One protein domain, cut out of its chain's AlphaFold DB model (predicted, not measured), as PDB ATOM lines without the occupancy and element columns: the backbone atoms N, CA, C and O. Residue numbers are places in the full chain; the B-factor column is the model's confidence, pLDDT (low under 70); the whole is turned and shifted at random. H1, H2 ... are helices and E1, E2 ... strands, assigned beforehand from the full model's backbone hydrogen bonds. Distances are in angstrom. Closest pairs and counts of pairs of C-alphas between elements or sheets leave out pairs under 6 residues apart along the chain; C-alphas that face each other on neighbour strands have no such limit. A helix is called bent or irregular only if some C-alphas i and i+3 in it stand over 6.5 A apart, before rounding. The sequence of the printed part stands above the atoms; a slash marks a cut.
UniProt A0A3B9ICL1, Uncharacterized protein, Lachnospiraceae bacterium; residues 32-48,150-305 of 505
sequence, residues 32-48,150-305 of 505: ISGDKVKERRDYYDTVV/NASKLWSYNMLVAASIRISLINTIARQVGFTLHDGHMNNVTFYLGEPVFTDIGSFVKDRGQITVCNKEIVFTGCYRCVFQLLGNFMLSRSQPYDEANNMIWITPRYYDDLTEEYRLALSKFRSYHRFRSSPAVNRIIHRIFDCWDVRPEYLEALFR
ATOM      1  N   ILE A  32    -106.728 -56.908   8.869       94.56
ATOM      2  CA  ILE A  32    -105.282 -56.685   8.753       94.56
ATOM      3  C   ILE A  32    -104.615 -56.791  10.130       94.56
ATOM      4  O   ILE A  32    -105.134 -56.263  11.121       94.56
ATOM      5  N   SER A  33    -103.496 -57.514  10.209       95.12
ATOM      6  CA  SER A  33    -102.682 -57.602  11.425       95.12
ATOM      7  C   SER A  33    -101.852 -56.331  11.614       95.12
ATOM      8  O   SER A  33    -101.612 -55.586  10.663       95.12
ATOM      9  N   GLY A  34    -101.387 -56.088  12.844       94.75
ATOM     10  CA  GLY A  34    -100.431 -55.007  13.107       94.75
ATOM     11  C   GLY A  34     -99.155 -55.154  12.273       94.75
ATOM     12  O   GLY A  34     -98.683 -54.166  11.719       94.75
ATOM     13  N   ASP A  35     -98.675 -56.388  12.101       96.62
ATOM     14  CA  ASP A  35     -97.472 -56.686  11.319       96.62
ATOM     15  C   ASP A  35     -97.636 -56.344   9.840       96.62
ATOM     16  O   ASP A  35     -96.741 -55.745   9.263       96.62
ATOM     17  N   LYS A  36     -98.801 -56.620   9.238       95.50
ATOM     18  CA  LYS A  36     -99.074 -56.231   7.844       95.50
ATOM     19  C   LYS A  36     -99.126 -54.712   7.662       95.50
ATOM     20  O   LYS A  36     -98.687 -54.205   6.637       95.50
ATOM     21  N   VAL A  37     -99.657 -53.972   8.641       96.06
ATOM     22  CA  VAL A  37     -99.617 -52.495   8.611       96.06
ATOM     23  C   VAL A  37     -98.174 -52.002   8.736       96.06
ATOM     24  O   VAL A  37     -97.790 -51.067   8.040       96.06
ATOM     25  N   LYS A  38     -97.371 -52.637   9.598       97.06
ATOM     26  CA  LYS A  38     -95.948 -52.327   9.754       97.06
ATOM     27  C   LYS A  38     -95.163 -52.617   8.471       97.06
ATOM     28  O   LYS A  38     -94.454 -51.741   8.015       97.06
ATOM     29  N   GLU A  39     -95.360 -53.776   7.850       97.44
ATOM     30  CA  GLU A  39     -94.750 -54.145   6.565       97.44
ATOM     31  C   GLU A  39     -95.022 -53.084   5.489       97.44
ATOM     32  O   GLU A  39     -94.114 -52.661   4.778       97.44
ATOM     33  N   ARG A  40     -96.269 -52.599   5.401       97.06
ATOM     34  CA  ARG A  40     -96.631 -51.528   4.461       97.06
ATOM     35  C   ARG A  40     -95.965 -50.201   4.805       97.06
ATOM     36  O   ARG A  40     -95.522 -49.511   3.896       97.06
ATOM     37  N   ARG A  41     -95.855 -49.856   6.089       97.81
ATOM     38  CA  ARG A  41     -95.084 -48.682   6.520       97.81
ATOM     39  C   ARG A  41     -93.621 -48.800   6.105       97.81
ATOM     40  O   ARG A  41     -93.124 -47.897   5.449       97.81
ATOM     41  N   ASP A  42     -92.975 -49.919   6.420       98.06
ATOM     42  CA  ASP A  42     -91.561 -50.157   6.112       98.06
ATOM     43  C   ASP A  42     -91.310 -50.074   4.586       98.06
ATOM     44  O   ASP A  42     -90.294 -49.532   4.139       98.06
ATOM     45  N   TYR A  43     -92.271 -50.532   3.771       98.12
ATOM     46  CA  TYR A  43     -92.263 -50.347   2.316       98.12
ATOM     47  C   TYR A  43     -92.269 -48.864   1.910       98.12
ATOM     48  O   TYR A  43     -91.385 -48.436   1.168       98.12
ATOM     49  N   TYR A  44     -93.226 -48.061   2.394       98.25
ATOM     50  CA  TYR A  44     -93.285 -46.638   2.037       98.25
ATOM     51  C   TYR A  44     -92.105 -45.844   2.603       98.25
ATOM     52  O   TYR A  44     -91.593 -44.970   1.909       98.25
ATOM     53  N   ASP A  45     -91.615 -46.178   3.794       98.38
ATOM     54  CA  ASP A  45     -90.402 -45.582   4.359       98.38
ATOM     55  C   ASP A  45     -89.196 -45.850   3.448       98.38
ATOM     56  O   ASP A  45     -88.425 -44.937   3.156       98.38
ATOM     57  N   THR A  46     -89.074 -47.067   2.909       98.50
ATOM     58  CA  THR A  46     -88.034 -47.408   1.923       98.50
ATOM     59  C   THR A  46     -88.162 -46.565   0.651       98.50
ATOM     60  O   THR A  46     -87.161 -46.039   0.158       98.50
ATOM     61  N   VAL A  47     -89.383 -46.380   0.133       98.38
ATOM     62  CA  VAL A  47     -89.647 -45.508  -1.026       98.38
ATOM     63  C   VAL A  47     -89.242 -44.062  -0.723       98.38
ATOM     64  O   VAL A  47     -88.526 -43.449  -1.511       98.38
ATOM     65  N   VAL A  48     -89.629 -43.527   0.436       98.62
ATOM     66  CA  VAL A  48     -89.279 -42.165   0.865       98.62
ATOM     67  C   VAL A  48     -87.760 -41.998   0.970       98.62
ATOM     68  O   VAL A  48     -87.213 -41.032   0.437       98.62
ATOM     69  N   ASN A 150    -107.866 -34.743 -16.710       89.81
ATOM     70  CA  ASN A 150    -109.147 -35.422 -16.546       89.81
ATOM     71  C   ASN A 150    -109.779 -35.112 -15.190       89.81
ATOM     72  O   ASN A 150    -109.112 -35.024 -14.158       89.81
ATOM     73  N   ALA A 151    -111.102 -34.957 -15.211       87.19
ATOM     74  CA  ALA A 151    -111.886 -34.656 -14.029       87.19
ATOM     75  C   ALA A 151    -112.046 -35.899 -13.145       87.19
ATOM     76  O   ALA A 151    -112.417 -36.972 -13.620       87.19
ATOM     77  N   SER A 152    -111.908 -35.722 -11.831       89.88
ATOM     78  CA  SER A 152    -112.018 -36.817 -10.856       89.88
ATOM     79  C   SER A 152    -113.387 -37.512 -10.788       89.88
ATOM     80  O   SER A 152    -113.530 -38.529 -10.111       89.88
ATOM     81  N   LYS A 153    -114.406 -37.001 -11.490       86.69
ATOM     82  CA  LYS A 153    -115.701 -37.678 -11.691       86.69
ATOM     83  C   LYS A 153    -115.607 -38.901 -12.614       86.69
ATOM     84  O   LYS A 153    -116.502 -39.737 -12.580       86.69
ATOM     85  N   LEU A 154    -114.543 -38.986 -13.419       90.44
ATOM     86  CA  LEU A 154    -114.235 -40.103 -14.318       90.44
ATOM     87  C   LEU A 154    -113.439 -41.215 -13.633       90.44
ATOM     88  O   LEU A 154    -113.088 -42.203 -14.267       90.44
ATOM     89  N   TRP A 155    -113.083 -41.037 -12.363       93.38
ATOM     90  CA  TRP A 155    -112.217 -41.970 -11.659       93.38
ATOM     91  C   TRP A 155    -113.033 -43.074 -11.007       93.38
ATOM     92  O   TRP A 155    -114.056 -42.817 -10.367       93.38
ATOM     93  N   SER A 156    -112.535 -44.299 -11.131       93.00
ATOM     94  CA  SER A 156    -113.034 -45.423 -10.354       93.00
ATOM     95  C   SER A 156    -112.622 -45.314  -8.886       93.00
ATOM     96  O   SER A 156    -111.892 -44.408  -8.465       93.00
ATOM     97  N   TYR A 157    -113.073 -46.275  -8.087       93.75
ATOM     98  CA  TYR A 157    -112.708 -46.359  -6.683       93.75
ATOM     99  C   TYR A 157    -111.191 -46.537  -6.488       93.75
ATOM    100  O   TYR A 157    -110.572 -45.781  -5.736       93.75
ATOM    101  N   ASN A 158    -110.549 -47.472  -7.196       94.44
ATOM    102  CA  ASN A 158    -109.106 -47.698  -7.061       94.44
ATOM    103  C   ASN A 158    -108.280 -46.505  -7.553       94.44
ATOM    104  O   ASN A 158    -107.224 -46.231  -6.983       94.44
ATOM    105  N   MET A 159    -108.765 -45.754  -8.545       96.12
ATOM    106  CA  MET A 159    -108.128 -44.504  -8.969       96.12
ATOM    107  C   MET A 159    -108.160 -43.450  -7.855       96.12
ATOM    108  O   MET A 159    -107.136 -42.838  -7.554       96.12
ATOM    109  N   LEU A 160    -109.294 -43.274  -7.167       95.94
ATOM    110  CA  LEU A 160    -109.387 -42.360  -6.019       95.94
ATOM    111  C   LEU A 160    -108.434 -42.754  -4.883       95.94
ATOM    112  O   LEU A 160    -107.786 -41.892  -4.279       95.94
ATOM    113  N   VAL A 161    -108.308 -44.056  -4.613       96.88
ATOM    114  CA  VAL A 161    -107.359 -44.585  -3.624       96.88
ATOM    115  C   VAL A 161    -105.918 -44.309  -4.052       96.88
ATOM    116  O   VAL A 161    -105.139 -43.795  -3.248       96.88
ATOM    117  N   ALA A 162    -105.564 -44.592  -5.307       97.25
ATOM    118  CA  ALA A 162    -104.224 -44.363  -5.843       97.25
ATOM    119  C   ALA A 162    -103.835 -42.877  -5.809       97.25
ATOM    120  O   ALA A 162    -102.736 -42.547  -5.360       97.25
ATOM    121  N   ALA A 163    -104.745 -41.976  -6.191       97.69
ATOM    122  CA  ALA A 163    -104.543 -40.532  -6.090       97.69
ATOM    123  C   ALA A 163    -104.324 -40.088  -4.634       97.69
ATOM    124  O   ALA A 163    -103.360 -39.385  -4.340       97.69
ATOM    125  N   SER A 164    -105.148 -40.567  -3.698       97.94
ATOM    126  CA  SER A 164    -105.009 -40.247  -2.268       97.94
ATOM    127  C   SER A 164    -103.666 -40.717  -1.696       97.94
ATOM    128  O   SER A 164    -103.006 -39.978  -0.961       97.94
ATOM    129  N   ILE A 165    -103.234 -41.931  -2.060       98.38
ATOM    130  CA  ILE A 165    -101.920 -42.477  -1.691       98.38
ATOM    131  C   ILE A 165    -100.805 -41.612  -2.284       98.38
ATOM    132  O   ILE A 165     -99.869 -41.268  -1.563       98.38
ATOM    133  N   ARG A 166    -100.911 -41.221  -3.562       98.38
ATOM    134  CA  ARG A 166     -99.914 -40.397  -4.258       98.38
ATOM    135  C   ARG A 166     -99.719 -39.045  -3.573       98.38
ATOM    136  O   ARG A 166     -98.580 -38.704  -3.271       98.38
ATOM    137  N   ILE A 167    -100.793 -38.320  -3.254       98.31
ATOM    138  CA  ILE A 167    -100.708 -37.024  -2.550       98.31
ATOM    139  C   ILE A 167    -100.072 -37.208  -1.164       98.31
ATOM    140  O   ILE A 167     -99.142 -36.488  -0.801       98.31
ATOM    141  N   SER A 168    -100.532 -38.202  -0.396       98.31
ATOM    142  CA  SER A 168     -99.999 -38.487   0.944       98.31
ATOM    143  C   SER A 168     -98.505 -38.838   0.908       98.31
ATOM    144  O   SER A 168     -97.733 -38.372   1.753       98.31
ATOM    145  N   LEU A 169     -98.075 -39.604  -0.099       98.62
ATOM    146  CA  LEU A 169     -96.675 -39.964  -0.305       98.62
ATOM    147  C   LEU A 169     -95.833 -38.748  -0.709       98.62
ATOM    148  O   LEU A 169     -94.788 -38.526  -0.104       98.62
ATOM    149  N   ILE A 170     -96.302 -37.919  -1.651       98.62
ATOM    150  CA  ILE A 170     -95.628 -36.668  -2.041       98.62
ATOM    151  C   ILE A 170     -95.438 -35.756  -0.826       98.62
ATOM    152  O   ILE A 170     -94.329 -35.280  -0.592       98.62
ATOM    153  N   ASN A 171     -96.479 -35.559  -0.010       98.00
ATOM    154  CA  ASN A 171     -96.382 -34.737   1.197       98.00
ATOM    155  C   ASN A 171     -95.368 -35.314   2.203       98.00
ATOM    156  O   ASN A 171     -94.584 -34.575   2.799       98.00
ATOM    157  N   THR A 172     -95.342 -36.641   2.368       97.81
ATOM    158  CA  THR A 172     -94.381 -37.329   3.249       97.81
ATOM    159  C   THR A 172     -92.941 -37.150   2.763       97.81
ATOM    160  O   THR A 172     -92.055 -36.885   3.576       97.81
ATOM    161  N   ILE A 173     -92.714 -37.244   1.449       98.62
ATOM    162  CA  ILE A 173     -91.415 -37.013   0.806       98.62
ATOM    163  C   ILE A 173     -90.978 -35.552   0.979       98.62
ATOM    164  O   ILE A 173     -89.861 -35.305   1.429       98.62
ATOM    165  N   ALA A 174     -91.855 -34.586   0.686       98.31
ATOM    166  CA  ALA A 174     -91.558 -33.157   0.807       98.31
ATOM    167  C   ALA A 174     -91.106 -32.780   2.230       98.31
ATOM    168  O   ALA A 174     -90.135 -32.036   2.404       98.31
ATOM    169  N   ARG A 175     -91.742 -33.367   3.254       97.31
ATOM    170  CA  ARG A 175     -91.407 -33.118   4.668       97.31
ATOM    171  C   ARG A 175     -89.998 -33.544   5.049       97.31
ATOM    172  O   ARG A 175     -89.400 -32.920   5.920       97.31
ATOM    173  N   GLN A 176     -89.420 -34.534   4.367       98.00
ATOM    174  CA  GLN A 176     -88.034 -34.950   4.619       98.00
ATOM    175  C   GLN A 176     -87.001 -33.881   4.243       98.00
ATOM    176  O   GLN A 176     -85.860 -33.945   4.697       98.00
ATOM    177  N   VAL A 177     -87.386 -32.904   3.420       97.81
ATOM    178  CA  VAL A 177     -86.507 -31.826   2.948       97.81
ATOM    179  C   VAL A 177     -86.980 -30.436   3.387       97.81
ATOM    180  O   VAL A 177     -86.515 -29.435   2.850       97.81
ATOM    181  N   GLY A 178     -87.862 -30.359   4.393       97.38
ATOM    182  CA  GLY A 178     -88.324 -29.097   4.987       97.38
ATOM    183  C   GLY A 178     -89.444 -28.391   4.215       97.38
ATOM    184  O   GLY A 178     -89.625 -27.183   4.368       97.38
ATOM    185  N   PHE A 179     -90.187 -29.126   3.384       97.69
ATOM    186  CA  PHE A 179     -91.342 -28.634   2.630       97.69
ATOM    187  C   PHE A 179     -92.590 -29.466   2.936       97.69
ATOM    188  O   PHE A 179     -92.518 -30.545   3.507       97.69
ATOM    189  N   THR A 180     -93.767 -28.983   2.574       97.31
ATOM    190  CA  THR A 180     -95.033 -29.709   2.739       97.31
ATOM    191  C   THR A 180     -96.019 -29.239   1.672       97.31
ATOM    192  O   THR A 180     -95.777 -28.231   1.010       97.31
ATOM    193  N   LEU A 181     -97.114 -29.970   1.478       96.06
ATOM    194  CA  LEU A 181     -98.209 -29.524   0.624       96.06
ATOM    195  C   LEU A 181     -99.194 -28.671   1.426       96.06
ATOM    196  O   LEU A 181     -99.612 -29.053   2.521       96.06
ATOM    197  N   HIS A 182     -99.577 -27.528   0.869       92.88
ATOM    198  CA  HIS A 182    -100.672 -26.710   1.369       92.88
ATOM    199  C   HIS A 182    -102.013 -27.388   1.062       92.88
ATOM    200  O   HIS A 182    -102.734 -27.716   2.008       92.88
ATOM    201  N   ASP A 183    -102.256 -27.703  -0.218       90.19
ATOM    202  CA  ASP A 183    -103.503 -28.285  -0.718       90.19
ATOM    203  C   ASP A 183    -103.321 -29.754  -1.126       90.19
ATOM    204  O   ASP A 183    -102.345 -30.157  -1.765       90.19
ATOM    205  N   GLY A 184    -104.268 -30.584  -0.699       91.94
ATOM    206  CA  GLY A 184    -104.271 -32.039  -0.866       91.94
ATOM    207  C   GLY A 184    -105.523 -32.552  -1.569       91.94
ATOM    208  O   GLY A 184    -105.838 -33.741  -1.475       91.94
ATOM    209  N   HIS A 185    -106.278 -31.666  -2.220       91.88
ATOM    210  CA  HIS A 185    -107.527 -32.021  -2.870       91.88
ATOM    211  C   HIS A 185    -107.335 -32.736  -4.219       91.88
ATOM    212  O   HIS A 185    -106.409 -32.453  -4.980       91.88
ATOM    213  N   MET A 186    -108.276 -33.616  -4.579       92.94
ATOM    214  CA  MET A 186    -108.204 -34.407  -5.822       92.94
ATOM    215  C   MET A 186    -108.152 -33.578  -7.116       92.94
ATOM    216  O   MET A 186    -107.705 -34.106  -8.124       92.94
ATOM    217  N   ASN A 187    -108.557 -32.301  -7.115       89.88
ATOM    218  CA  ASN A 187    -108.438 -31.446  -8.310       89.88
ATOM    219  C   ASN A 187    -106.975 -31.113  -8.672       89.88
ATOM    220  O   ASN A 187    -106.716 -30.715  -9.801       89.88
ATOM    221  N   ASN A 188    -106.026 -31.328  -7.751       93.25
ATOM    222  CA  ASN A 188    -104.593 -31.154  -8.004       93.25
ATOM    223  C   ASN A 188    -103.938 -32.420  -8.563       93.25
ATOM    224  O   ASN A 188    -102.738 -32.425  -8.828       93.25
ATOM    225  N   VAL A 189    -104.699 -33.499  -8.751       95.75
ATOM    226  CA  VAL A 189    -104.219 -34.747  -9.344       95.75
ATOM    227  C   VAL A 189    -104.960 -35.006 -10.642       95.75
ATOM    228  O   VAL A 189    -106.153 -34.741 -10.767       95.75
ATOM    229  N   THR A 190    -104.254 -35.568 -11.609       95.69
ATOM    230  CA  THR A 190    -104.849 -36.136 -12.810       95.69
ATOM    231  C   THR A 190    -104.281 -37.522 -13.077       95.69
ATOM    232  O   THR A 190    -103.266 -37.887 -12.493       95.69
ATOM    233  N   PHE A 191    -104.931 -38.316 -13.923       95.62
ATOM    234  CA  PHE A 191    -104.375 -39.595 -14.368       95.62
ATOM    235  C   PHE A 191    -103.720 -39.453 -15.734       95.62
ATOM    236  O   PHE A 191    -104.378 -39.046 -16.686       95.62
ATOM    237  N   TYR A 192    -102.446 -39.810 -15.840       94.62
ATOM    238  CA  TYR A 192    -101.719 -39.796 -17.100       94.62
ATOM    239  C   TYR A 192    -101.029 -41.138 -17.298       94.62
ATOM    240  O   TYR A 192    -100.220 -41.554 -16.472       94.62
ATOM    241  N   LEU A 193    -101.382 -41.826 -18.387       93.31
ATOM    242  CA  LEU A 193    -100.898 -43.171 -18.705       93.31
ATOM    243  C   LEU A 193    -101.153 -44.170 -17.562       93.31
ATOM    244  O   LEU A 193    -100.316 -45.020 -17.272       93.31
ATOM    245  N   GLY A 194    -102.307 -44.033 -16.902       92.94
ATOM    246  CA  GLY A 194    -102.749 -44.932 -15.829       92.94
ATOM    247  C   GLY A 194    -102.200 -44.583 -14.445       92.94
ATOM    248  O   GLY A 194    -102.637 -45.160 -13.452       92.94
ATOM    249  N   GLU A 195    -101.314 -43.592 -14.349       96.00
ATOM    250  CA  GLU A 195    -100.680 -43.185 -13.098       96.00
ATOM    251  C   GLU A 195    -101.249 -41.857 -12.573       96.00
ATOM    252  O   GLU A 195    -101.473 -40.931 -13.357       96.00
ATOM    253  N   PRO A 196    -101.453 -41.710 -11.250       97.56
ATOM    254  CA  PRO A 196    -101.812 -40.428 -10.662       97.56
ATOM    255  C   PRO A 196    -100.610 -39.469 -10.682       97.56
ATOM    256  O   PRO A 196     -99.554 -39.751 -10.107       97.56
ATOM    257  N   VAL A 197    -100.798 -38.301 -11.287       97.94
ATOM    258  CA  VAL A 197     -99.814 -37.220 -11.407       97.94
ATOM    259  C   VAL A 197    -100.341 -35.978 -10.696       97.94
ATOM    260  O   VAL A 197    -101.431 -35.496 -10.999       97.94
ATOM    261  N   PHE A 198     -99.570 -35.448  -9.750       97.81
ATOM    262  CA  PHE A 198     -99.896 -34.221  -9.031       97.81
ATOM    263  C   PHE A 198     -99.431 -33.002  -9.838       97.81
ATOM    264  O   PHE A 198     -98.248 -32.854 -10.126       97.81
ATOM    265  N   THR A 199    -100.360 -32.145 -10.242       95.25
ATOM    266  CA  THR A 199    -100.129 -31.078 -11.231       95.25
ATOM    267  C   THR A 199     -99.920 -29.706 -10.606       95.25
ATOM    268  O   THR A 199     -99.270 -28.847 -11.205       95.25
ATOM    269  N   ASP A 200    -100.411 -29.496  -9.384       93.38
ATOM    270  CA  ASP A 200    -100.308 -28.200  -8.730       93.38
ATOM    271  C   ASP A 200     -99.008 -28.039  -7.943       93.38
ATOM    272  O   ASP A 200     -98.958 -28.156  -6.719       93.38
ATOM    273  N   ILE A 201     -97.924 -27.708  -8.640       93.94
ATOM    274  CA  ILE A 201     -96.675 -27.379  -7.950       93.94
ATOM    275  C   ILE A 201     -96.797 -26.127  -7.056       93.94
ATOM    276  O   ILE A 201     -95.978 -25.972  -6.154       93.94
ATOM    277  N   GLY A 202     -97.828 -25.291  -7.271       92.50
ATOM    278  CA  GLY A 202     -98.252 -24.159  -6.432       92.50
ATOM    279  C   GLY A 202     -98.391 -24.513  -4.954       92.50
ATOM    280  O   GLY A 202     -98.059 -23.722  -4.073       92.50
ATOM    281  N   SER A 203     -98.818 -25.749  -4.694       93.81
ATOM    282  CA  SER A 203     -99.099 -26.274  -3.363       93.81
ATOM    283  C   SER A 203     -97.864 -26.523  -2.495       93.81
ATOM    284  O   SER A 203     -98.014 -26.681  -1.281       93.81
ATOM    285  N   PHE A 204     -96.650 -26.609  -3.049       96.38
ATOM    286  CA  PHE A 204     -95.464 -26.858  -2.227       96.38
ATOM    287  C   PHE A 204     -95.053 -25.596  -1.470       96.38
ATOM    288  O   PHE A 204     -94.685 -24.581  -2.055       96.38
ATOM    289  N   VAL A 205     -95.052 -25.681  -0.141       94.94
ATOM    290  CA  VAL A 205     -94.691 -24.574   0.747       94.94
ATOM    291  C   VAL A 205     -93.633 -25.011   1.746       94.94
ATOM    292  O   VAL A 205     -93.544 -26.181   2.121       94.94
ATOM    293  N   LYS A 206     -92.816 -24.061   2.203       95.38
ATOM    294  CA  LYS A 206     -91.831 -24.322   3.253       95.38
ATOM    295  C   LYS A 206     -92.539 -24.772   4.531       95.38
ATOM    296  O   LYS A 206     -93.484 -24.117   4.975       95.38
ATOM    297  N   ASP A 207     -92.077 -25.861   5.132       95.38
ATOM    298  CA  ASP A 207     -92.616 -26.339   6.400       95.38
ATOM    299  C   ASP A 207     -92.050 -25.488   7.544       95.38
ATOM    300  O   ASP A 207     -90.856 -25.500   7.840       95.38
ATOM    301  N   ARG A 208     -92.917 -24.687   8.159       92.69
ATOM    302  CA  ARG A 208     -92.638 -23.849   9.333       92.69
ATOM    303  C   ARG A 208     -93.390 -24.384  10.560       92.69
ATOM    304  O   ARG A 208     -93.617 -23.639  11.511       92.69
ATOM    305  N   GLY A 209     -93.807 -25.654  10.534       86.75
ATOM    306  CA  GLY A 209     -94.630 -26.280  11.570       86.75
ATOM    307  C   GLY A 209     -96.096 -25.841  11.546       86.75
ATOM    308  O   GLY A 209     -96.835 -26.129  12.488       86.75
ATOM    309  N   GLN A 210     -96.531 -25.131  10.502       82.38
ATOM    310  CA  GLN A 210     -97.929 -24.749  10.338       82.38
ATOM    311  C   GLN A 210     -98.815 -25.974  10.102       82.38
ATOM    312  O   GLN A 210     -98.432 -26.938   9.437       82.38
ATOM    313  N   ILE A 211    -100.049 -25.905  10.600       75.81
ATOM    314  CA  ILE A 211    -101.077 -26.883  10.252       75.81
ATOM    315  C   ILE A 211    -101.445 -26.659   8.783       75.81
ATOM    316  O   ILE A 211    -102.056 -25.653   8.432       75.81
ATOM    317  N   THR A 212    -101.061 -27.597   7.923       82.25
ATOM    318  CA  THR A 212    -101.485 -27.640   6.519       82.25
ATOM    319  C   THR A 212    -102.870 -28.254   6.399       82.25
ATOM    320  O   THR A 212    -103.175 -29.218   7.110       82.25
ATOM    321  N   VAL A 213    -103.671 -27.793   5.439       90.69
ATOM    322  CA  VAL A 213    -104.975 -28.407   5.150       90.69
ATOM    323  C   VAL A 213    -104.863 -29.674   4.301       90.69
ATOM    324  O   VAL A 213    -105.797 -30.466   4.322       90.69
ATOM    325  N   CYS A 214    -103.712 -29.947   3.673       94.38
ATOM    326  CA  CYS A 214    -103.470 -31.118   2.817       94.38
ATOM    327  C   CYS A 214    -104.105 -32.421   3.327       94.38
ATOM    328  O   CYS A 214    -104.918 -33.023   2.633       94.38
ATOM    329  N   ASN A 215    -103.792 -32.867   4.548       95.19
ATOM    330  CA  ASN A 215    -104.358 -34.124   5.054       95.19
ATOM    331  C   ASN A 215    -105.883 -34.066   5.215       95.19
ATOM    332  O   ASN A 215    -106.572 -35.035   4.901       95.19
ATOM    333  N   LYS A 216    -106.411 -32.933   5.687       93.06
ATOM    334  CA  LYS A 216    -107.852 -32.702   5.819       93.06
ATOM    335  C   LYS A 216    -108.532 -32.742   4.441       93.06
ATOM    336  O   LYS A 216    -109.576 -33.369   4.290       93.06
ATOM    337  N   GLU A 217    -107.895 -32.196   3.411       92.88
ATOM    338  CA  GLU A 217    -108.395 -32.257   2.035       92.88
ATOM    339  C   GLU A 217    -108.313 -33.648   1.402       92.88
ATOM    340  O   GLU A 217    -109.251 -34.043   0.705       92.88
ATOM    341  N   ILE A 218    -107.268 -34.439   1.678       95.50
ATOM    342  CA  ILE A 218    -107.217 -35.850   1.251       95.50
ATOM    343  C   ILE A 218    -108.381 -36.624   1.885       95.50
ATOM    344  O   ILE A 218    -109.009 -37.466   1.235       95.50
ATOM    345  N   VAL A 219    -108.707 -36.336   3.150       94.69
ATOM    346  CA  VAL A 219    -109.858 -36.950   3.822       94.69
ATOM    347  C   VAL A 219    -111.152 -36.598   3.084       94.69
ATOM    348  O   VAL A 219    -111.895 -37.509   2.715       94.69
ATOM    349  N   PHE A 220    -111.423 -35.319   2.818       90.06
ATOM    350  CA  PHE A 220    -112.689 -34.890   2.200       90.06
ATOM    351  C   PHE A 220    -112.839 -35.255   0.742       90.06
ATOM    352  O   PHE A 220    -113.898 -35.725   0.323       90.06
ATOM    353  N   THR A 221    -111.783 -35.041  -0.023       91.06
ATOM    354  CA  THR A 221    -111.838 -35.176  -1.471       91.06
ATOM    355  C   THR A 221    -111.446 -36.564  -1.948       91.06
ATOM    356  O   THR A 221    -111.757 -36.890  -3.084       91.06
ATOM    357  N   GLY A 222    -110.827 -37.392  -1.100       94.00
ATOM    358  CA  GLY A 222    -110.487 -38.786  -1.389       94.00
ATOM    359  C   GLY A 222    -111.227 -39.767  -0.483       94.00
ATOM    360  O   GLY A 222    -112.123 -40.484  -0.929       94.00
ATOM    361  N   CYS A 223    -110.899 -39.781   0.813       95.75
ATOM    362  CA  CYS A 223    -111.341 -40.836   1.736       95.75
ATOM    363  C   CYS A 223    -112.866 -40.923   1.875       95.75
ATOM    364  O   CYS A 223    -113.428 -42.018   1.863       95.75
ATOM    365  N   TYR A 224    -113.558 -39.790   1.993       93.38
ATOM    366  CA  TYR A 224    -115.019 -39.784   2.075       93.38
ATOM    367  C   TYR A 224    -115.684 -40.253   0.779       93.38
ATOM    368  O   TYR A 224    -116.688 -40.960   0.847       93.38
ATOM    369  N   ARG A 225    -115.109 -39.955  -0.394       92.50
ATOM    370  CA  ARG A 225    -115.611 -40.478  -1.676       92.50
ATOM    371  C   ARG A 225    -115.482 -41.997  -1.745       92.50
ATOM    372  O   ARG A 225    -116.445 -42.659  -2.133       92.50
ATOM    373  N   CYS A 226    -114.367 -42.549  -1.260       94.25
ATOM    374  CA  CYS A 226    -114.204 -43.995  -1.098       94.25
ATOM    375  C   CYS A 226    -115.272 -44.574  -0.155       94.25
ATOM    376  O   CYS A 226    -115.915 -45.570  -0.480       94.25
ATOM    377  N   VAL A 227    -115.531 -43.928   0.990       94.06
ATOM    378  CA  VAL A 227    -116.590 -44.348   1.926       94.06
ATOM    379  C   VAL A 227    -117.973 -44.313   1.267       94.06
ATOM    380  O   VAL A 227    -118.744 -45.260   1.427       94.06
ATOM    381  N   PHE A 228    -118.299 -43.272   0.496       92.00
ATOM    382  CA  PHE A 228    -119.562 -43.202  -0.239       92.00
ATOM    383  C   PHE A 228    -119.704 -44.346  -1.250       92.00
ATOM    384  O   PHE A 228    -120.764 -44.973  -1.273       92.00
ATOM    385  N   GLN A 229    -118.657 -44.681  -2.015       89.69
ATOM    386  CA  GLN A 229    -118.683 -45.828  -2.942       89.69
ATOM    387  C   GLN A 229    -118.878 -47.153  -2.211       89.69
ATOM    388  O   GLN A 229    -119.736 -47.941  -2.603       89.69
ATOM    389  N   LEU A 230    -118.159 -47.381  -1.108       90.25
ATOM    390  CA  LEU A 230    -118.311 -48.596  -0.300       90.25
ATOM    391  C   LEU A 230    -119.735 -48.746   0.258       90.25
ATOM    392  O   LEU A 230    -120.266 -49.855   0.348       90.25
ATOM    393  N   LEU A 231    -120.381 -47.627   0.596       88.44
ATOM    394  CA  LEU A 231    -121.777 -47.578   1.037       88.44
ATOM    395  C   LEU A 231    -122.797 -47.653  -0.118       88.44
ATOM    396  O   LEU A 231    -123.999 -47.598   0.146       88.44
ATOM    397  N   GLY A 232    -122.352 -47.769  -1.374       84.44
ATOM    398  CA  GLY A 232    -123.206 -47.820  -2.566       84.44
ATOM    399  C   GLY A 232    -123.802 -46.469  -2.978       84.44
ATOM    400  O   GLY A 232    -124.754 -46.428  -3.757       84.44
ATOM    401  N   ASN A 233    -123.282 -45.355  -2.457       79.62
ATOM    402  CA  ASN A 233    -123.718 -44.004  -2.808       79.62
ATOM    403  C   ASN A 233    -122.843 -43.407  -3.922       79.62
ATOM    404  O   ASN A 233    -122.035 -42.504  -3.697       79.62
ATOM    405  N   PHE A 234    -123.039 -43.916  -5.137       74.81
ATOM    406  CA  PHE A 234    -122.263 -43.534  -6.323       74.81
ATOM    407  C   PHE A 234    -122.478 -42.081  -6.775       74.81
ATOM    408  O   PHE A 234    -121.638 -41.519  -7.472       74.81
ATOM    409  N   MET A 235    -123.601 -41.459  -6.400       78.50
ATOM    410  CA  MET A 235    -123.866 -40.059  -6.749       78.50
ATOM    411  C   MET A 235    -122.978 -39.121  -5.931       78.50
ATOM    412  O   MET A 235    -122.263 -38.301  -6.501       78.50
ATOM    413  N   LEU A 236    -122.970 -39.274  -4.601       79.81
ATOM    414  CA  LEU A 236    -122.129 -38.443  -3.736       79.81
ATOM    415  C   LEU A 236    -120.640 -38.728  -3.929       79.81
ATOM    416  O   LEU A 236    -119.832 -37.814  -3.819       79.81
ATOM    417  N   SER A 237    -120.256 -39.957  -4.274       82.88
ATOM    418  CA  SER A 237    -118.851 -40.251  -4.559       82.88
ATOM    419  C   SER A 237    -118.330 -39.649  -5.859       82.88
ATOM    420  O   SER A 237    -117.116 -39.557  -6.032       82.88
ATOM    421  N   ARG A 238    -119.206 -39.249  -6.784       81.06
ATOM    422  CA  ARG A 238    -118.828 -38.556  -8.025       81.06
ATOM    423  C   ARG A 238    -119.052 -37.048  -7.956       81.06
ATOM    424  O   ARG A 238    -118.586 -36.335  -8.840       81.06
ATOM    425  N   SER A 239    -119.708 -36.566  -6.899       76.31
ATOM    426  CA  SER A 239    -119.791 -35.144  -6.583       76.31
ATOM    427  C   SER A 239    -118.390 -34.595  -6.350       76.31
ATOM    428  O   SER A 239    -117.656 -35.101  -5.497       76.31
ATOM    429  N   GLN A 240    -118.013 -33.551  -7.086       70.44
ATOM    430  CA  GLN A 240    -116.819 -32.798  -6.734       70.44
ATOM    431  C   GLN A 240    -117.116 -31.998  -5.456       70.44
ATOM    432  O   GLN A 240    -118.153 -31.343  -5.379       70.44
ATOM    433  N   PRO A 241    -116.260 -32.088  -4.426       63.53
ATOM    434  CA  PRO A 241    -116.462 -31.359  -3.173       63.53
ATOM    435  C   PRO A 241    -116.183 -29.856  -3.322       63.53
ATOM    436  O   PRO A 241    -116.705 -29.064  -2.546       63.53
ATOM    437  N   TYR A 242    -115.394 -29.486  -4.336       61.81
ATOM    438  CA  TYR A 242    -115.100 -28.115  -4.734       61.81
ATOM    439  C   TYR A 242    -115.492 -27.963  -6.199       61.81
ATOM    440  O   TYR A 242    -114.788 -28.464  -7.077       61.81
ATOM    441  N   ASP A 243    -116.622 -27.322  -6.462       52.59
ATOM    442  CA  ASP A 243    -117.022 -26.977  -7.820       52.59
ATOM    443  C   ASP A 243    -117.382 -25.494  -7.868       52.59
ATOM    444  O   ASP A 243    -118.511 -25.088  -7.595       52.59
ATOM    445  N   GLU A 244    -116.377 -24.673  -8.181       47.62
ATOM    446  CA  GLU A 244    -116.557 -23.230  -8.327       47.62
ATOM    447  C   GLU A 244    -117.481 -22.875  -9.506       47.62
ATOM    448  O   GLU A 244    -118.111 -21.819  -9.485       47.62
ATOM    449  N   ALA A 245    -117.624 -23.762 -10.502       44.53
ATOM    450  CA  ALA A 245    -118.461 -23.549 -11.684       44.53
ATOM    451  C   ALA A 245    -119.925 -23.990 -11.472       44.53
ATOM    452  O   ALA A 245    -120.840 -23.355 -12.002       44.53
ATOM    453  N   ASN A 246    -120.191 -25.008 -10.640       41.62
ATOM    454  CA  ASN A 246    -121.555 -25.374 -10.220       41.62
ATOM    455  C   ASN A 246    -122.167 -24.423  -9.182       41.62
ATOM    456  O   ASN A 246    -123.358 -24.547  -8.878       41.62
ATOM    457  N   ASN A 247    -121.417 -23.426  -8.700       40.19
ATOM    458  CA  ASN A 247    -121.940 -22.357  -7.842       40.19
ATOM    459  C   ASN A 247    -123.042 -21.508  -8.505       40.19
ATOM    460  O   ASN A 247    -123.685 -20.711  -7.830       40.19
ATOM    461  N   MET A 248    -123.276 -21.668  -9.813       34.09
ATOM    462  CA  MET A 248    -124.325 -20.956 -10.551       34.09
ATOM    463  C   MET A 248    -125.635 -21.753 -10.706       34.09
ATOM    464  O   MET A 248    -126.664 -21.155 -11.011       34.09
ATOM    465  N   ILE A 249    -125.636 -23.081 -10.510       39.66
ATOM    466  CA  ILE A 249    -126.848 -23.921 -10.660       39.66
ATOM    467  C   ILE A 249    -127.588 -24.090  -9.325       39.66
ATOM    468  O   ILE A 249    -128.808 -24.257  -9.299       39.66
ATOM    469  N   TRP A 250    -126.878 -23.977  -8.204       35.72
ATOM    470  CA  TRP A 250    -127.456 -24.009  -6.865       35.72
ATOM    471  C   TRP A 250    -127.137 -22.695  -6.160       35.72
ATOM    472  O   TRP A 250    -125.986 -22.287  -6.103       35.72
ATOM    473  N   ILE A 251    -128.161 -22.043  -5.607       38.56
ATOM    474  CA  ILE A 251    -128.132 -20.700  -4.987       38.56
ATOM    475  C   ILE A 251    -127.154 -20.583  -3.785       38.56
ATOM    476  O   ILE A 251    -126.966 -19.506  -3.229       38.56
ATOM    477  N   THR A 252    -126.468 -21.664  -3.411       40.66
ATOM    478  CA  THR A 252    -125.395 -21.697  -2.414       40.66
ATOM    479  C   THR A 252    -124.343 -22.750  -2.799       40.66
ATOM    480  O   THR A 252    -124.726 -23.890  -3.084       40.66
ATOM    481  N   PRO A 253    -123.030 -22.428  -2.760       45.62
ATOM    482  CA  PRO A 253    -121.964 -23.423  -2.854       45.62
ATOM    483  C   PRO A 253    -122.196 -24.495  -1.790       45.62
ATOM    484  O   PRO A 253    -122.159 -24.203  -0.592       45.62
ATOM    485  N   ARG A 254    -122.474 -25.739  -2.189       52.38
ATOM    486  CA  ARG A 254    -122.493 -26.841  -1.225       52.38
ATOM    487  C   ARG A 254    -121.052 -27.242  -0.951       52.38
ATOM    488  O   ARG A 254    -120.487 -28.055  -1.673       52.38
ATOM    489  N   TYR A 255    -120.475 -26.665   0.097       61.56
ATOM    490  CA  TYR A 255    -119.280 -27.219   0.717       61.56
ATOM    491  C   TYR A 255    -119.642 -28.576   1.316       61.56
ATOM    492  O   TYR A 255    -120.445 -28.658   2.241       61.56
ATOM    493  N   TYR A 256    -119.082 -29.638   0.748       67.44
ATOM    494  CA  TYR A 256    -119.219 -31.002   1.241       67.44
ATOM    495  C   TYR A 256    -118.000 -31.351   2.109       67.44
ATOM    496  O   TYR A 256    -116.980 -31.819   1.605       67.44
ATOM    497  N   ASP A 257    -118.095 -31.083   3.413       74.12
ATOM    498  CA  ASP A 257    -117.029 -31.293   4.405       74.12
ATOM    499  C   ASP A 257    -117.510 -32.097   5.639       74.12
ATOM    500  O   ASP A 257    -118.634 -32.607   5.670       74.12
ATOM    501  N   ASP A 258    -116.670 -32.217   6.682       75.12
ATOM    502  CA  ASP A 258    -117.011 -32.870   7.962       75.12
ATOM    503  C   ASP A 258    -118.147 -32.193   8.746       75.12
ATOM    504  O   ASP A 258    -118.650 -32.752   9.734       75.12
ATOM    505  N   LEU A 259    -118.574 -31.003   8.331       83.75
ATOM    506  CA  LEU A 259    -119.688 -30.294   8.936       83.75
ATOM    507  C   LEU A 259    -121.030 -30.691   8.319       83.75
ATOM    508  O   LEU A 259    -122.058 -30.550   8.989       83.75
ATOM    509  N   THR A 260    -121.027 -31.258   7.111       85.56
ATOM    510  CA  THR A 260    -122.250 -31.708   6.433       85.56
ATOM    511  C   THR A 260    -122.854 -32.973   7.044       85.56
ATOM    512  O   THR A 260    -122.167 -33.859   7.566       85.56
ATOM    513  N   GLU A 261    -124.185 -33.068   6.988       88.00
ATOM    514  CA  GLU A 261    -124.933 -34.213   7.515       88.00
ATOM    515  C   GLU A 261    -124.594 -35.498   6.752       88.00
ATOM    516  O   GLU A 261    -124.412 -36.557   7.359       88.00
ATOM    517  N   GLU A 262    -124.442 -35.408   5.431       86.19
ATOM    518  CA  GLU A 262    -124.157 -36.533   4.549       86.19
ATOM    519  C   GLU A 262    -122.834 -37.217   4.910       86.19
ATOM    520  O   GLU A 262    -122.785 -38.447   5.021       86.19
ATOM    521  N   TYR A 263    -121.780 -36.433   5.155       87.31
ATOM    522  CA  TYR A 263    -120.462 -36.935   5.541       87.31
ATOM    523  C   TYR A 263    -120.503 -37.581   6.926       87.31
ATOM    524  O   TYR A 263    -120.044 -38.715   7.103       87.31
ATOM    525  N   ARG A 264    -121.123 -36.913   7.905       90.75
ATOM    526  CA  ARG A 264    -121.276 -37.444   9.269       90.75
ATOM    527  C   ARG A 264    -122.064 -38.750   9.283       90.75
ATOM    528  O   ARG A 264    -121.669 -39.702   9.960       90.75
ATOM    529  N   LEU A 265    -123.149 -38.830   8.511       91.31
ATOM    530  CA  LEU A 265    -123.968 -40.033   8.397       91.31
ATOM    531  C   LEU A 265    -123.197 -41.176   7.727       91.31
ATOM    532  O   LEU A 265    -123.250 -42.311   8.210       91.31
ATOM    533  N   ALA A 266    -122.473 -40.895   6.641       91.12
ATOM    534  CA  ALA A 266    -121.656 -41.888   5.949       91.12
ATOM    535  C   ALA A 266    -120.546 -42.435   6.855       91.12
ATOM    536  O   ALA A 266    -120.440 -43.651   7.033       91.12
ATOM    537  N   LEU A 267    -119.784 -41.561   7.514       93.75
ATOM    538  CA  LEU A 267    -118.729 -41.962   8.442       93.75
ATOM    539  C   LEU A 267    -119.279 -42.717   9.656       93.75
ATOM    540  O   LEU A 267    -118.694 -43.716  10.069       93.75
ATOM    541  N   SER A 268    -120.423 -42.301  10.205       94.69
ATOM    542  CA  SER A 268    -121.091 -43.010  11.306       94.69
ATOM    543  C   SER A 268    -121.483 -44.440  10.913       94.69
ATOM    544  O   SER A 268    -121.216 -45.391  11.660       94.69
ATOM    545  N   LYS A 269    -122.043 -44.624   9.706       93.88
ATOM    546  CA  LYS A 269    -122.369 -45.948   9.151       93.88
ATOM    547  C   LYS A 269    -121.115 -46.789   8.928       93.88
ATOM    548  O   LYS A 269    -121.077 -47.938   9.364       93.88
ATOM    549  N   PHE A 270    -120.086 -46.206   8.316       94.75
ATOM    550  CA  PHE A 270    -118.803 -46.861   8.062       94.75
ATOM    551  C   PHE A 270    -118.133 -47.322   9.369       94.75
ATOM    552  O   PHE A 270    -117.806 -48.498   9.531       94.75
ATOM    553  N   ARG A 271    -118.040 -46.441  10.374       95.62
ATOM    554  CA  ARG A 271    -117.522 -46.765  11.715       95.62
ATOM    555  C   ARG A 271    -118.324 -47.859  12.394       95.62
ATOM    556  O   ARG A 271    -117.742 -48.818  12.893       95.62
ATOM    557  N   SER A 272    -119.649 -47.740  12.408       95.25
ATOM    558  CA  SER A 272    -120.518 -48.751  13.020       95.25
ATOM    559  C   SER A 272    -120.353 -50.116  12.357       95.25
ATOM    560  O   SER A 272    -120.375 -51.139  13.044       95.25
ATOM    561  N   TYR A 273    -120.139 -50.147  11.038       94.19
ATOM    562  CA  TYR A 273    -119.878 -51.381  10.312       94.19
ATOM    563  C   TYR A 273    -118.562 -52.040  10.749       94.19
ATOM    564  O   TYR A 273    -118.574 -53.223  11.106       94.19
ATOM    565  N   HIS A 274    -117.461 -51.281  10.776       95.00
ATOM    566  CA  HIS A 274    -116.118 -51.797  11.064       95.00
ATOM    567  C   HIS A 274    -115.846 -52.052  12.555       95.00
ATOM    568  O   HIS A 274    -115.125 -53.002  12.871       95.00
ATOM    569  N   ARG A 275    -116.475 -51.301  13.473       95.69
ATOM    570  CA  ARG A 275    -116.247 -51.372  14.933       95.69
ATOM    571  C   ARG A 275    -116.265 -52.793  15.490       95.69
ATOM    572  O   ARG A 275    -115.433 -53.123  16.327       95.69
ATOM    573  N   PHE A 276    -117.196 -53.622  15.024       93.62
ATOM    574  CA  PHE A 276    -117.384 -54.989  15.526       93.62
ATOM    575  C   PHE A 276    -117.002 -56.079  14.523       93.62
ATOM    576  O   PHE A 276    -117.036 -57.256  14.867       93.62
ATOM    577  N   ARG A 277    -116.676 -55.707  13.280       93.19
ATOM    578  CA  ARG A 277    -116.419 -56.670  12.201       93.19
ATOM    579  C   ARG A 277    -114.965 -56.707  11.763       93.19
ATOM    580  O   ARG A 277    -114.534 -57.718  11.237       93.19
ATOM    581  N   SER A 278    -114.213 -55.625  11.939       95.31
ATOM    582  CA  SER A 278    -112.833 -55.497  11.451       95.31
ATOM    583  C   SER A 278    -111.808 -55.594  12.572       95.31
ATOM    584  O   SER A 278    -112.152 -55.559  13.755       95.31
ATOM    585  N   SER A 279    -110.532 -55.739  12.214       96.50
ATOM    586  CA  SER A 279    -109.477 -55.861  13.222       96.50
ATOM    587  C   SER A 279    -109.312 -54.567  14.046       96.50
ATOM    588  O   SER A 279    -109.595 -53.467  13.559       96.50
ATOM    589  N   PRO A 280    -108.788 -54.641  15.287       96.69
ATOM    590  CA  PRO A 280    -108.476 -53.449  16.078       96.69
ATOM    591  C   PRO A 280    -107.521 -52.474  15.373       96.69
ATOM    592  O   PRO A 280    -107.598 -51.269  15.598       96.69
ATOM    593  N   ALA A 281    -106.634 -52.979  14.507       96.88
ATOM    594  CA  ALA A 281    -105.749 -52.145  13.698       96.88
ATOM    595  C   ALA A 281    -106.537 -51.263  12.717       96.88
ATOM    596  O   ALA A 281    -106.260 -50.069  12.639       96.88
ATOM    597  N   VAL A 282    -107.567 -51.808  12.056       96.81
ATOM    598  CA  VAL A 282    -108.459 -51.043  11.168       96.81
ATOM    599  C   VAL A 282    -109.181 -49.945  11.934       96.81
ATOM    600  O   VAL A 282    -109.166 -48.798  11.506       96.81
ATOM    601  N   ASN A 283    -109.753 -50.251  13.100       97.06
ATOM    602  CA  ASN A 283    -110.447 -49.239  13.903       97.06
ATOM    603  C   ASN A 283    -109.510 -48.098  14.343       97.06
ATOM    604  O   ASN A 283    -109.913 -46.937  14.333       97.06
ATOM    605  N   ARG A 284    -108.243 -48.405  14.663       97.62
ATOM    606  CA  ARG A 284    -107.224 -47.377  14.935       97.62
ATOM    607  C   ARG A 284    -106.901 -46.537  13.702       97.62
ATOM    608  O   ARG A 284    -106.775 -45.327  13.836       97.62
ATOM    609  N   ILE A 285    -106.783 -47.156  12.527       97.88
ATOM    610  CA  ILE A 285    -106.556 -46.444  11.260       97.88
ATOM    611  C   ILE A 285    -107.736 -45.514  10.944       97.88
ATOM    612  O   ILE A 285    -107.520 -44.346  10.640       97.88
ATOM    613  N   ILE A 286    -108.976 -45.990  11.092       97.69
ATOM    614  CA  ILE A 286    -110.186 -45.175  10.902       97.69
ATOM    615  C   ILE A 286    -110.174 -43.964  11.843       97.69
ATOM    616  O   ILE A 286    -110.445 -42.850  11.405       97.69
ATOM    617  N   HIS A 287    -109.842 -44.164  13.120       97.44
ATOM    618  CA  HIS A 287    -109.725 -43.066  14.078       97.44
ATOM    619  C   HIS A 287    -108.639 -42.055  13.653       97.44
ATOM    620  O   HIS A 287    -108.902 -40.856  13.584       97.44
ATOM    621  N   ARG A 288    -107.446 -42.540  13.286       97.38
ATOM    622  CA  ARG A 288    -106.313 -41.714  12.835       97.38
ATOM    623  C   ARG A 288    -106.657 -40.856  11.618       97.38
ATOM    624  O   ARG A 288    -106.440 -39.650  11.660       97.38
ATOM    625  N   ILE A 289    -107.239 -41.454  10.578       96.88
ATOM    626  CA  ILE A 289    -107.612 -40.738   9.351       96.88
ATOM    627  C   ILE A 289    -108.714 -39.713   9.642       96.88
ATOM    628  O   ILE A 289    -108.569 -38.542   9.307       96.88
ATOM    629  N   PHE A 290    -109.821 -40.139  10.254       95.75
ATOM    630  CA  PHE A 290    -111.047 -39.338  10.252       95.75
ATOM    631  C   PHE A 290    -111.218 -38.416  11.467       95.75
ATOM    632  O   PHE A 290    -111.945 -37.437  11.345       95.75
ATOM    633  N   ASP A 291    -110.583 -38.692  12.615       94.44
ATOM    634  CA  ASP A 291    -110.651 -37.799  13.790       94.44
ATOM    635  C   ASP A 291    -109.353 -37.019  14.026       94.44
ATOM    636  O   ASP A 291    -109.389 -35.946  14.621       94.44
ATOM    637  N   CYS A 292    -108.203 -37.556  13.604       95.38
ATOM    638  CA  CYS A 292    -106.904 -36.904  13.812       95.38
ATOM    639  C   CYS A 292    -106.323 -36.281  12.539       95.38
ATOM    640  O   CYS A 292    -105.273 -35.647  12.619       95.38
ATOM    641  N   TRP A 293    -106.949 -36.505  11.376       95.00
ATOM    642  CA  TRP A 293    -106.415 -36.125  10.061       95.00
ATOM    643  C   TRP A 293    -104.963 -36.609   9.847       95.00
ATOM    644  O   TRP A 293    -104.164 -35.983   9.148       95.00
ATOM    645  N   ASP A 294    -104.601 -37.742  10.458       95.88
ATOM    646  CA  ASP A 294    -103.313 -38.421  10.292       95.88
ATOM    647  C   ASP A 294    -103.448 -39.377   9.104       95.88
ATOM    648  O   ASP A 294    -103.832 -40.540   9.249       95.88
ATOM    649  N   VAL A 295    -103.220 -38.833   7.908       96.81
ATOM    650  CA  VAL A 295    -103.298 -39.561   6.640       96.81
ATOM    651  C   VAL A 295    -101.906 -40.011   6.234       96.81
ATOM    652  O   VAL A 295    -100.993 -39.192   6.116       96.81
ATOM    653  N   ARG A 296    -101.760 -41.314   5.987       97.69
ATOM    654  CA  ARG A 296    -100.509 -41.924   5.530       97.69
ATOM    655  C   ARG A 296    -100.759 -42.912   4.394       97.69
ATOM    656  O   ARG A 296    -101.834 -43.527   4.383       97.69
ATOM    657  N   PRO A 297     -99.785 -43.136   3.496       98.12
ATOM    658  CA  PRO A 297     -99.931 -44.085   2.395       98.12
ATOM    659  C   PRO A 297    -100.328 -45.489   2.870       98.12
ATOM    660  O   PRO A 297    -101.270 -46.078   2.340       98.12
ATOM    661  N   GLU A 298     -99.702 -45.999   3.940       98.12
ATOM    662  CA  GLU A 298     -99.996 -47.337   4.460       98.12
ATOM    663  C   GLU A 298    -101.393 -47.445   5.088       98.12
ATOM    664  O   GLU A 298    -101.988 -48.521   5.096       98.12
ATOM    665  N   TYR A 299    -101.937 -46.339   5.604       98.19
ATOM    666  CA  TYR A 299    -103.284 -46.302   6.176       98.19
ATOM    667  C   TYR A 299    -104.342 -46.357   5.078       98.19
ATOM    668  O   TYR A 299    -105.300 -47.124   5.187       98.19
ATOM    669  N   LEU A 300    -104.145 -45.576   4.014       97.88
ATOM    670  CA  LEU A 300    -105.026 -45.549   2.850       97.88
ATOM    671  C   LEU A 300    -105.028 -46.899   2.131       97.88
ATOM    672  O   LEU A 300    -106.095 -47.434   1.835       97.88
ATOM    673  N   GLU A 301    -103.852 -47.491   1.917       96.38
ATOM    674  CA  GLU A 301    -103.738 -48.811   1.301       96.38
ATOM    675  C   GLU A 301    -104.404 -49.899   2.152       96.38
ATOM    676  O   GLU A 301    -105.169 -50.704   1.624       96.38
ATOM    677  N   ALA A 302    -104.166 -49.906   3.467       95.50
ATOM    678  CA  ALA A 302    -104.750 -50.896   4.370       95.50
ATOM    679  C   ALA A 302    -106.279 -50.804   4.467       95.50
ATOM    680  O   ALA A 302    -106.937 -51.830   4.652       95.50
ATOM    681  N   LEU A 303    -106.833 -49.591   4.410       95.38
ATOM    682  CA  LEU A 303    -108.263 -49.361   4.590       95.38
ATOM    683  C   LEU A 303    -109.046 -49.495   3.285       95.38
ATOM    684  O   LEU A 303    -110.174 -49.978   3.310       95.38
ATOM    685  N   PHE A 304    -108.472 -49.051   2.167       95.12
ATOM    686  CA  PHE A 304    -109.239 -48.862   0.946       95.12
ATOM    687  C   PHE A 304    -108.795 -49.722  -0.230       95.12
ATOM    688  O   PHE A 304    -109.631 -49.958  -1.091       95.12
ATOM    689  N   ARG A 305    -107.562 -50.231  -0.321       88.38
ATOM    690  CA  ARG A 305    -107.134 -50.932  -1.544       88.38
ATOM    691  C   ARG A 305    -107.912 -52.238  -1.744       88.38
ATOM    692  O   ARG A 305    -107.754 -53.184  -0.970       88.38
TER     693      ARG A 305
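Overview. This is residues 32 to 48 and 150 to 305 of the 505 residues of an uncharacterized protein of Lachnospiraceae bacterium (UniProt A0A3B9ICL1). A core of three helices side by side, H2, H3 and H7, their centres in a triangle, has two small two-stranded sheets packed on H2: the E2 and E3 hairpin at residues 159 to 170, and E1 with E4 at residues 167 to 175. H1 covers H7 at a steep angle and reaches H2 with its last residues, while H5 and H6 form a helical hairpin, H6 set steeply on H7 and H5 crossing H3; in the long link from H4 to H5, residues 247 to 252 stick out. The printed part has 173 residues, with seven named helices and four named strands in the order H1 H2 E1 E2 E3 E4 H3 H4 H5 H6 H7, and its class is mostly helix; both sheets are antiparallel. It is compact, with a radius of gyration of the C-alphas of 15.9 A, and spans 49 by 41 by 34 A.

Along the chain. Find E2 at residues 189 to 192 and E3 at 195 to 198; the other sheet is E1, residues 179 to 181, with E4, residues 204 to 206. H2, the longest helix, starts at C-alpha 157 (-112.708, -46.359, -6.683) and runs 27.5 A to residue 175. Look for H1 at residues 34 to 48, 21.0 A, beginning at C-alpha 34 (-100.431, -55.007, 13.107). H3, residues 214 to 230, is 23.1 A long and only just irregular: C-alphas 221 and 224 are 6.6 A apart. H4 is residues 234 to 238, H5 261 to 275, 20.6 A, and H6 280 to 292, 16.8 A. H7, residues 297 to 304, ends at C-alpha 304 (-109.239, -48.862, 0.946).

Arrangement. Start at the E2 and E3 hairpin, where N 190 and O 197 are 2.9 A apart, within hydrogen-bond range. E1 and E4 are antiparallel too, with N 180 and O 205 2.8 A apart. The closest C-alphas of H2 and E3 are Ala 163 and Pro 196, 5.3 A; those of H2 and E1 are Ala 174 and Thr 180, 5.3 A. H2 touches H3, closest at C-alphas 164 and 222, 5.7 A, at a shallow tilt of 18 degrees, opposite ways. With residues 161 to 169 alone H2 touches H7, closest at C-alphas 165 and 297, 4.8 A, at a shallow tilt of 19 degrees, opposite ways. H1 touches H7, closest at C-alphas 40 and 298, 5.4 A. H6 touches H7, closest at C-alphas 285 and 299, 6.0 A, at a steep tilt of 69 degrees, only just short of perpendicular. H3 touches H4, closest at C-alphas 225 and 237, 4.3 A, and H5, closest at C-alphas 228 and 266, 6.7 A. H5 and H6 are a helical hairpin, closest at C-alphas 275 and 283, 6.3 A. H1 and H5 are apart. In H1, H2, H4, H5, H6 and H7 every O i to N i+4 pair is within hydrogen-bond range; in H3, 11 of 13 are.

Size, cuts and confidence. The two C-alphas farthest apart, those of Asp 35 and Ile 251, are 50.0 A apart. Residues 49 to 149 are cut out, and C-alphas 48 and 150 are 27.3 A apart across the cut. The link from H4 to H5, residues 239 to 260, is long, and pLDDT is under 70 at residues 241 to 256; the mean of the printed part is 89.1.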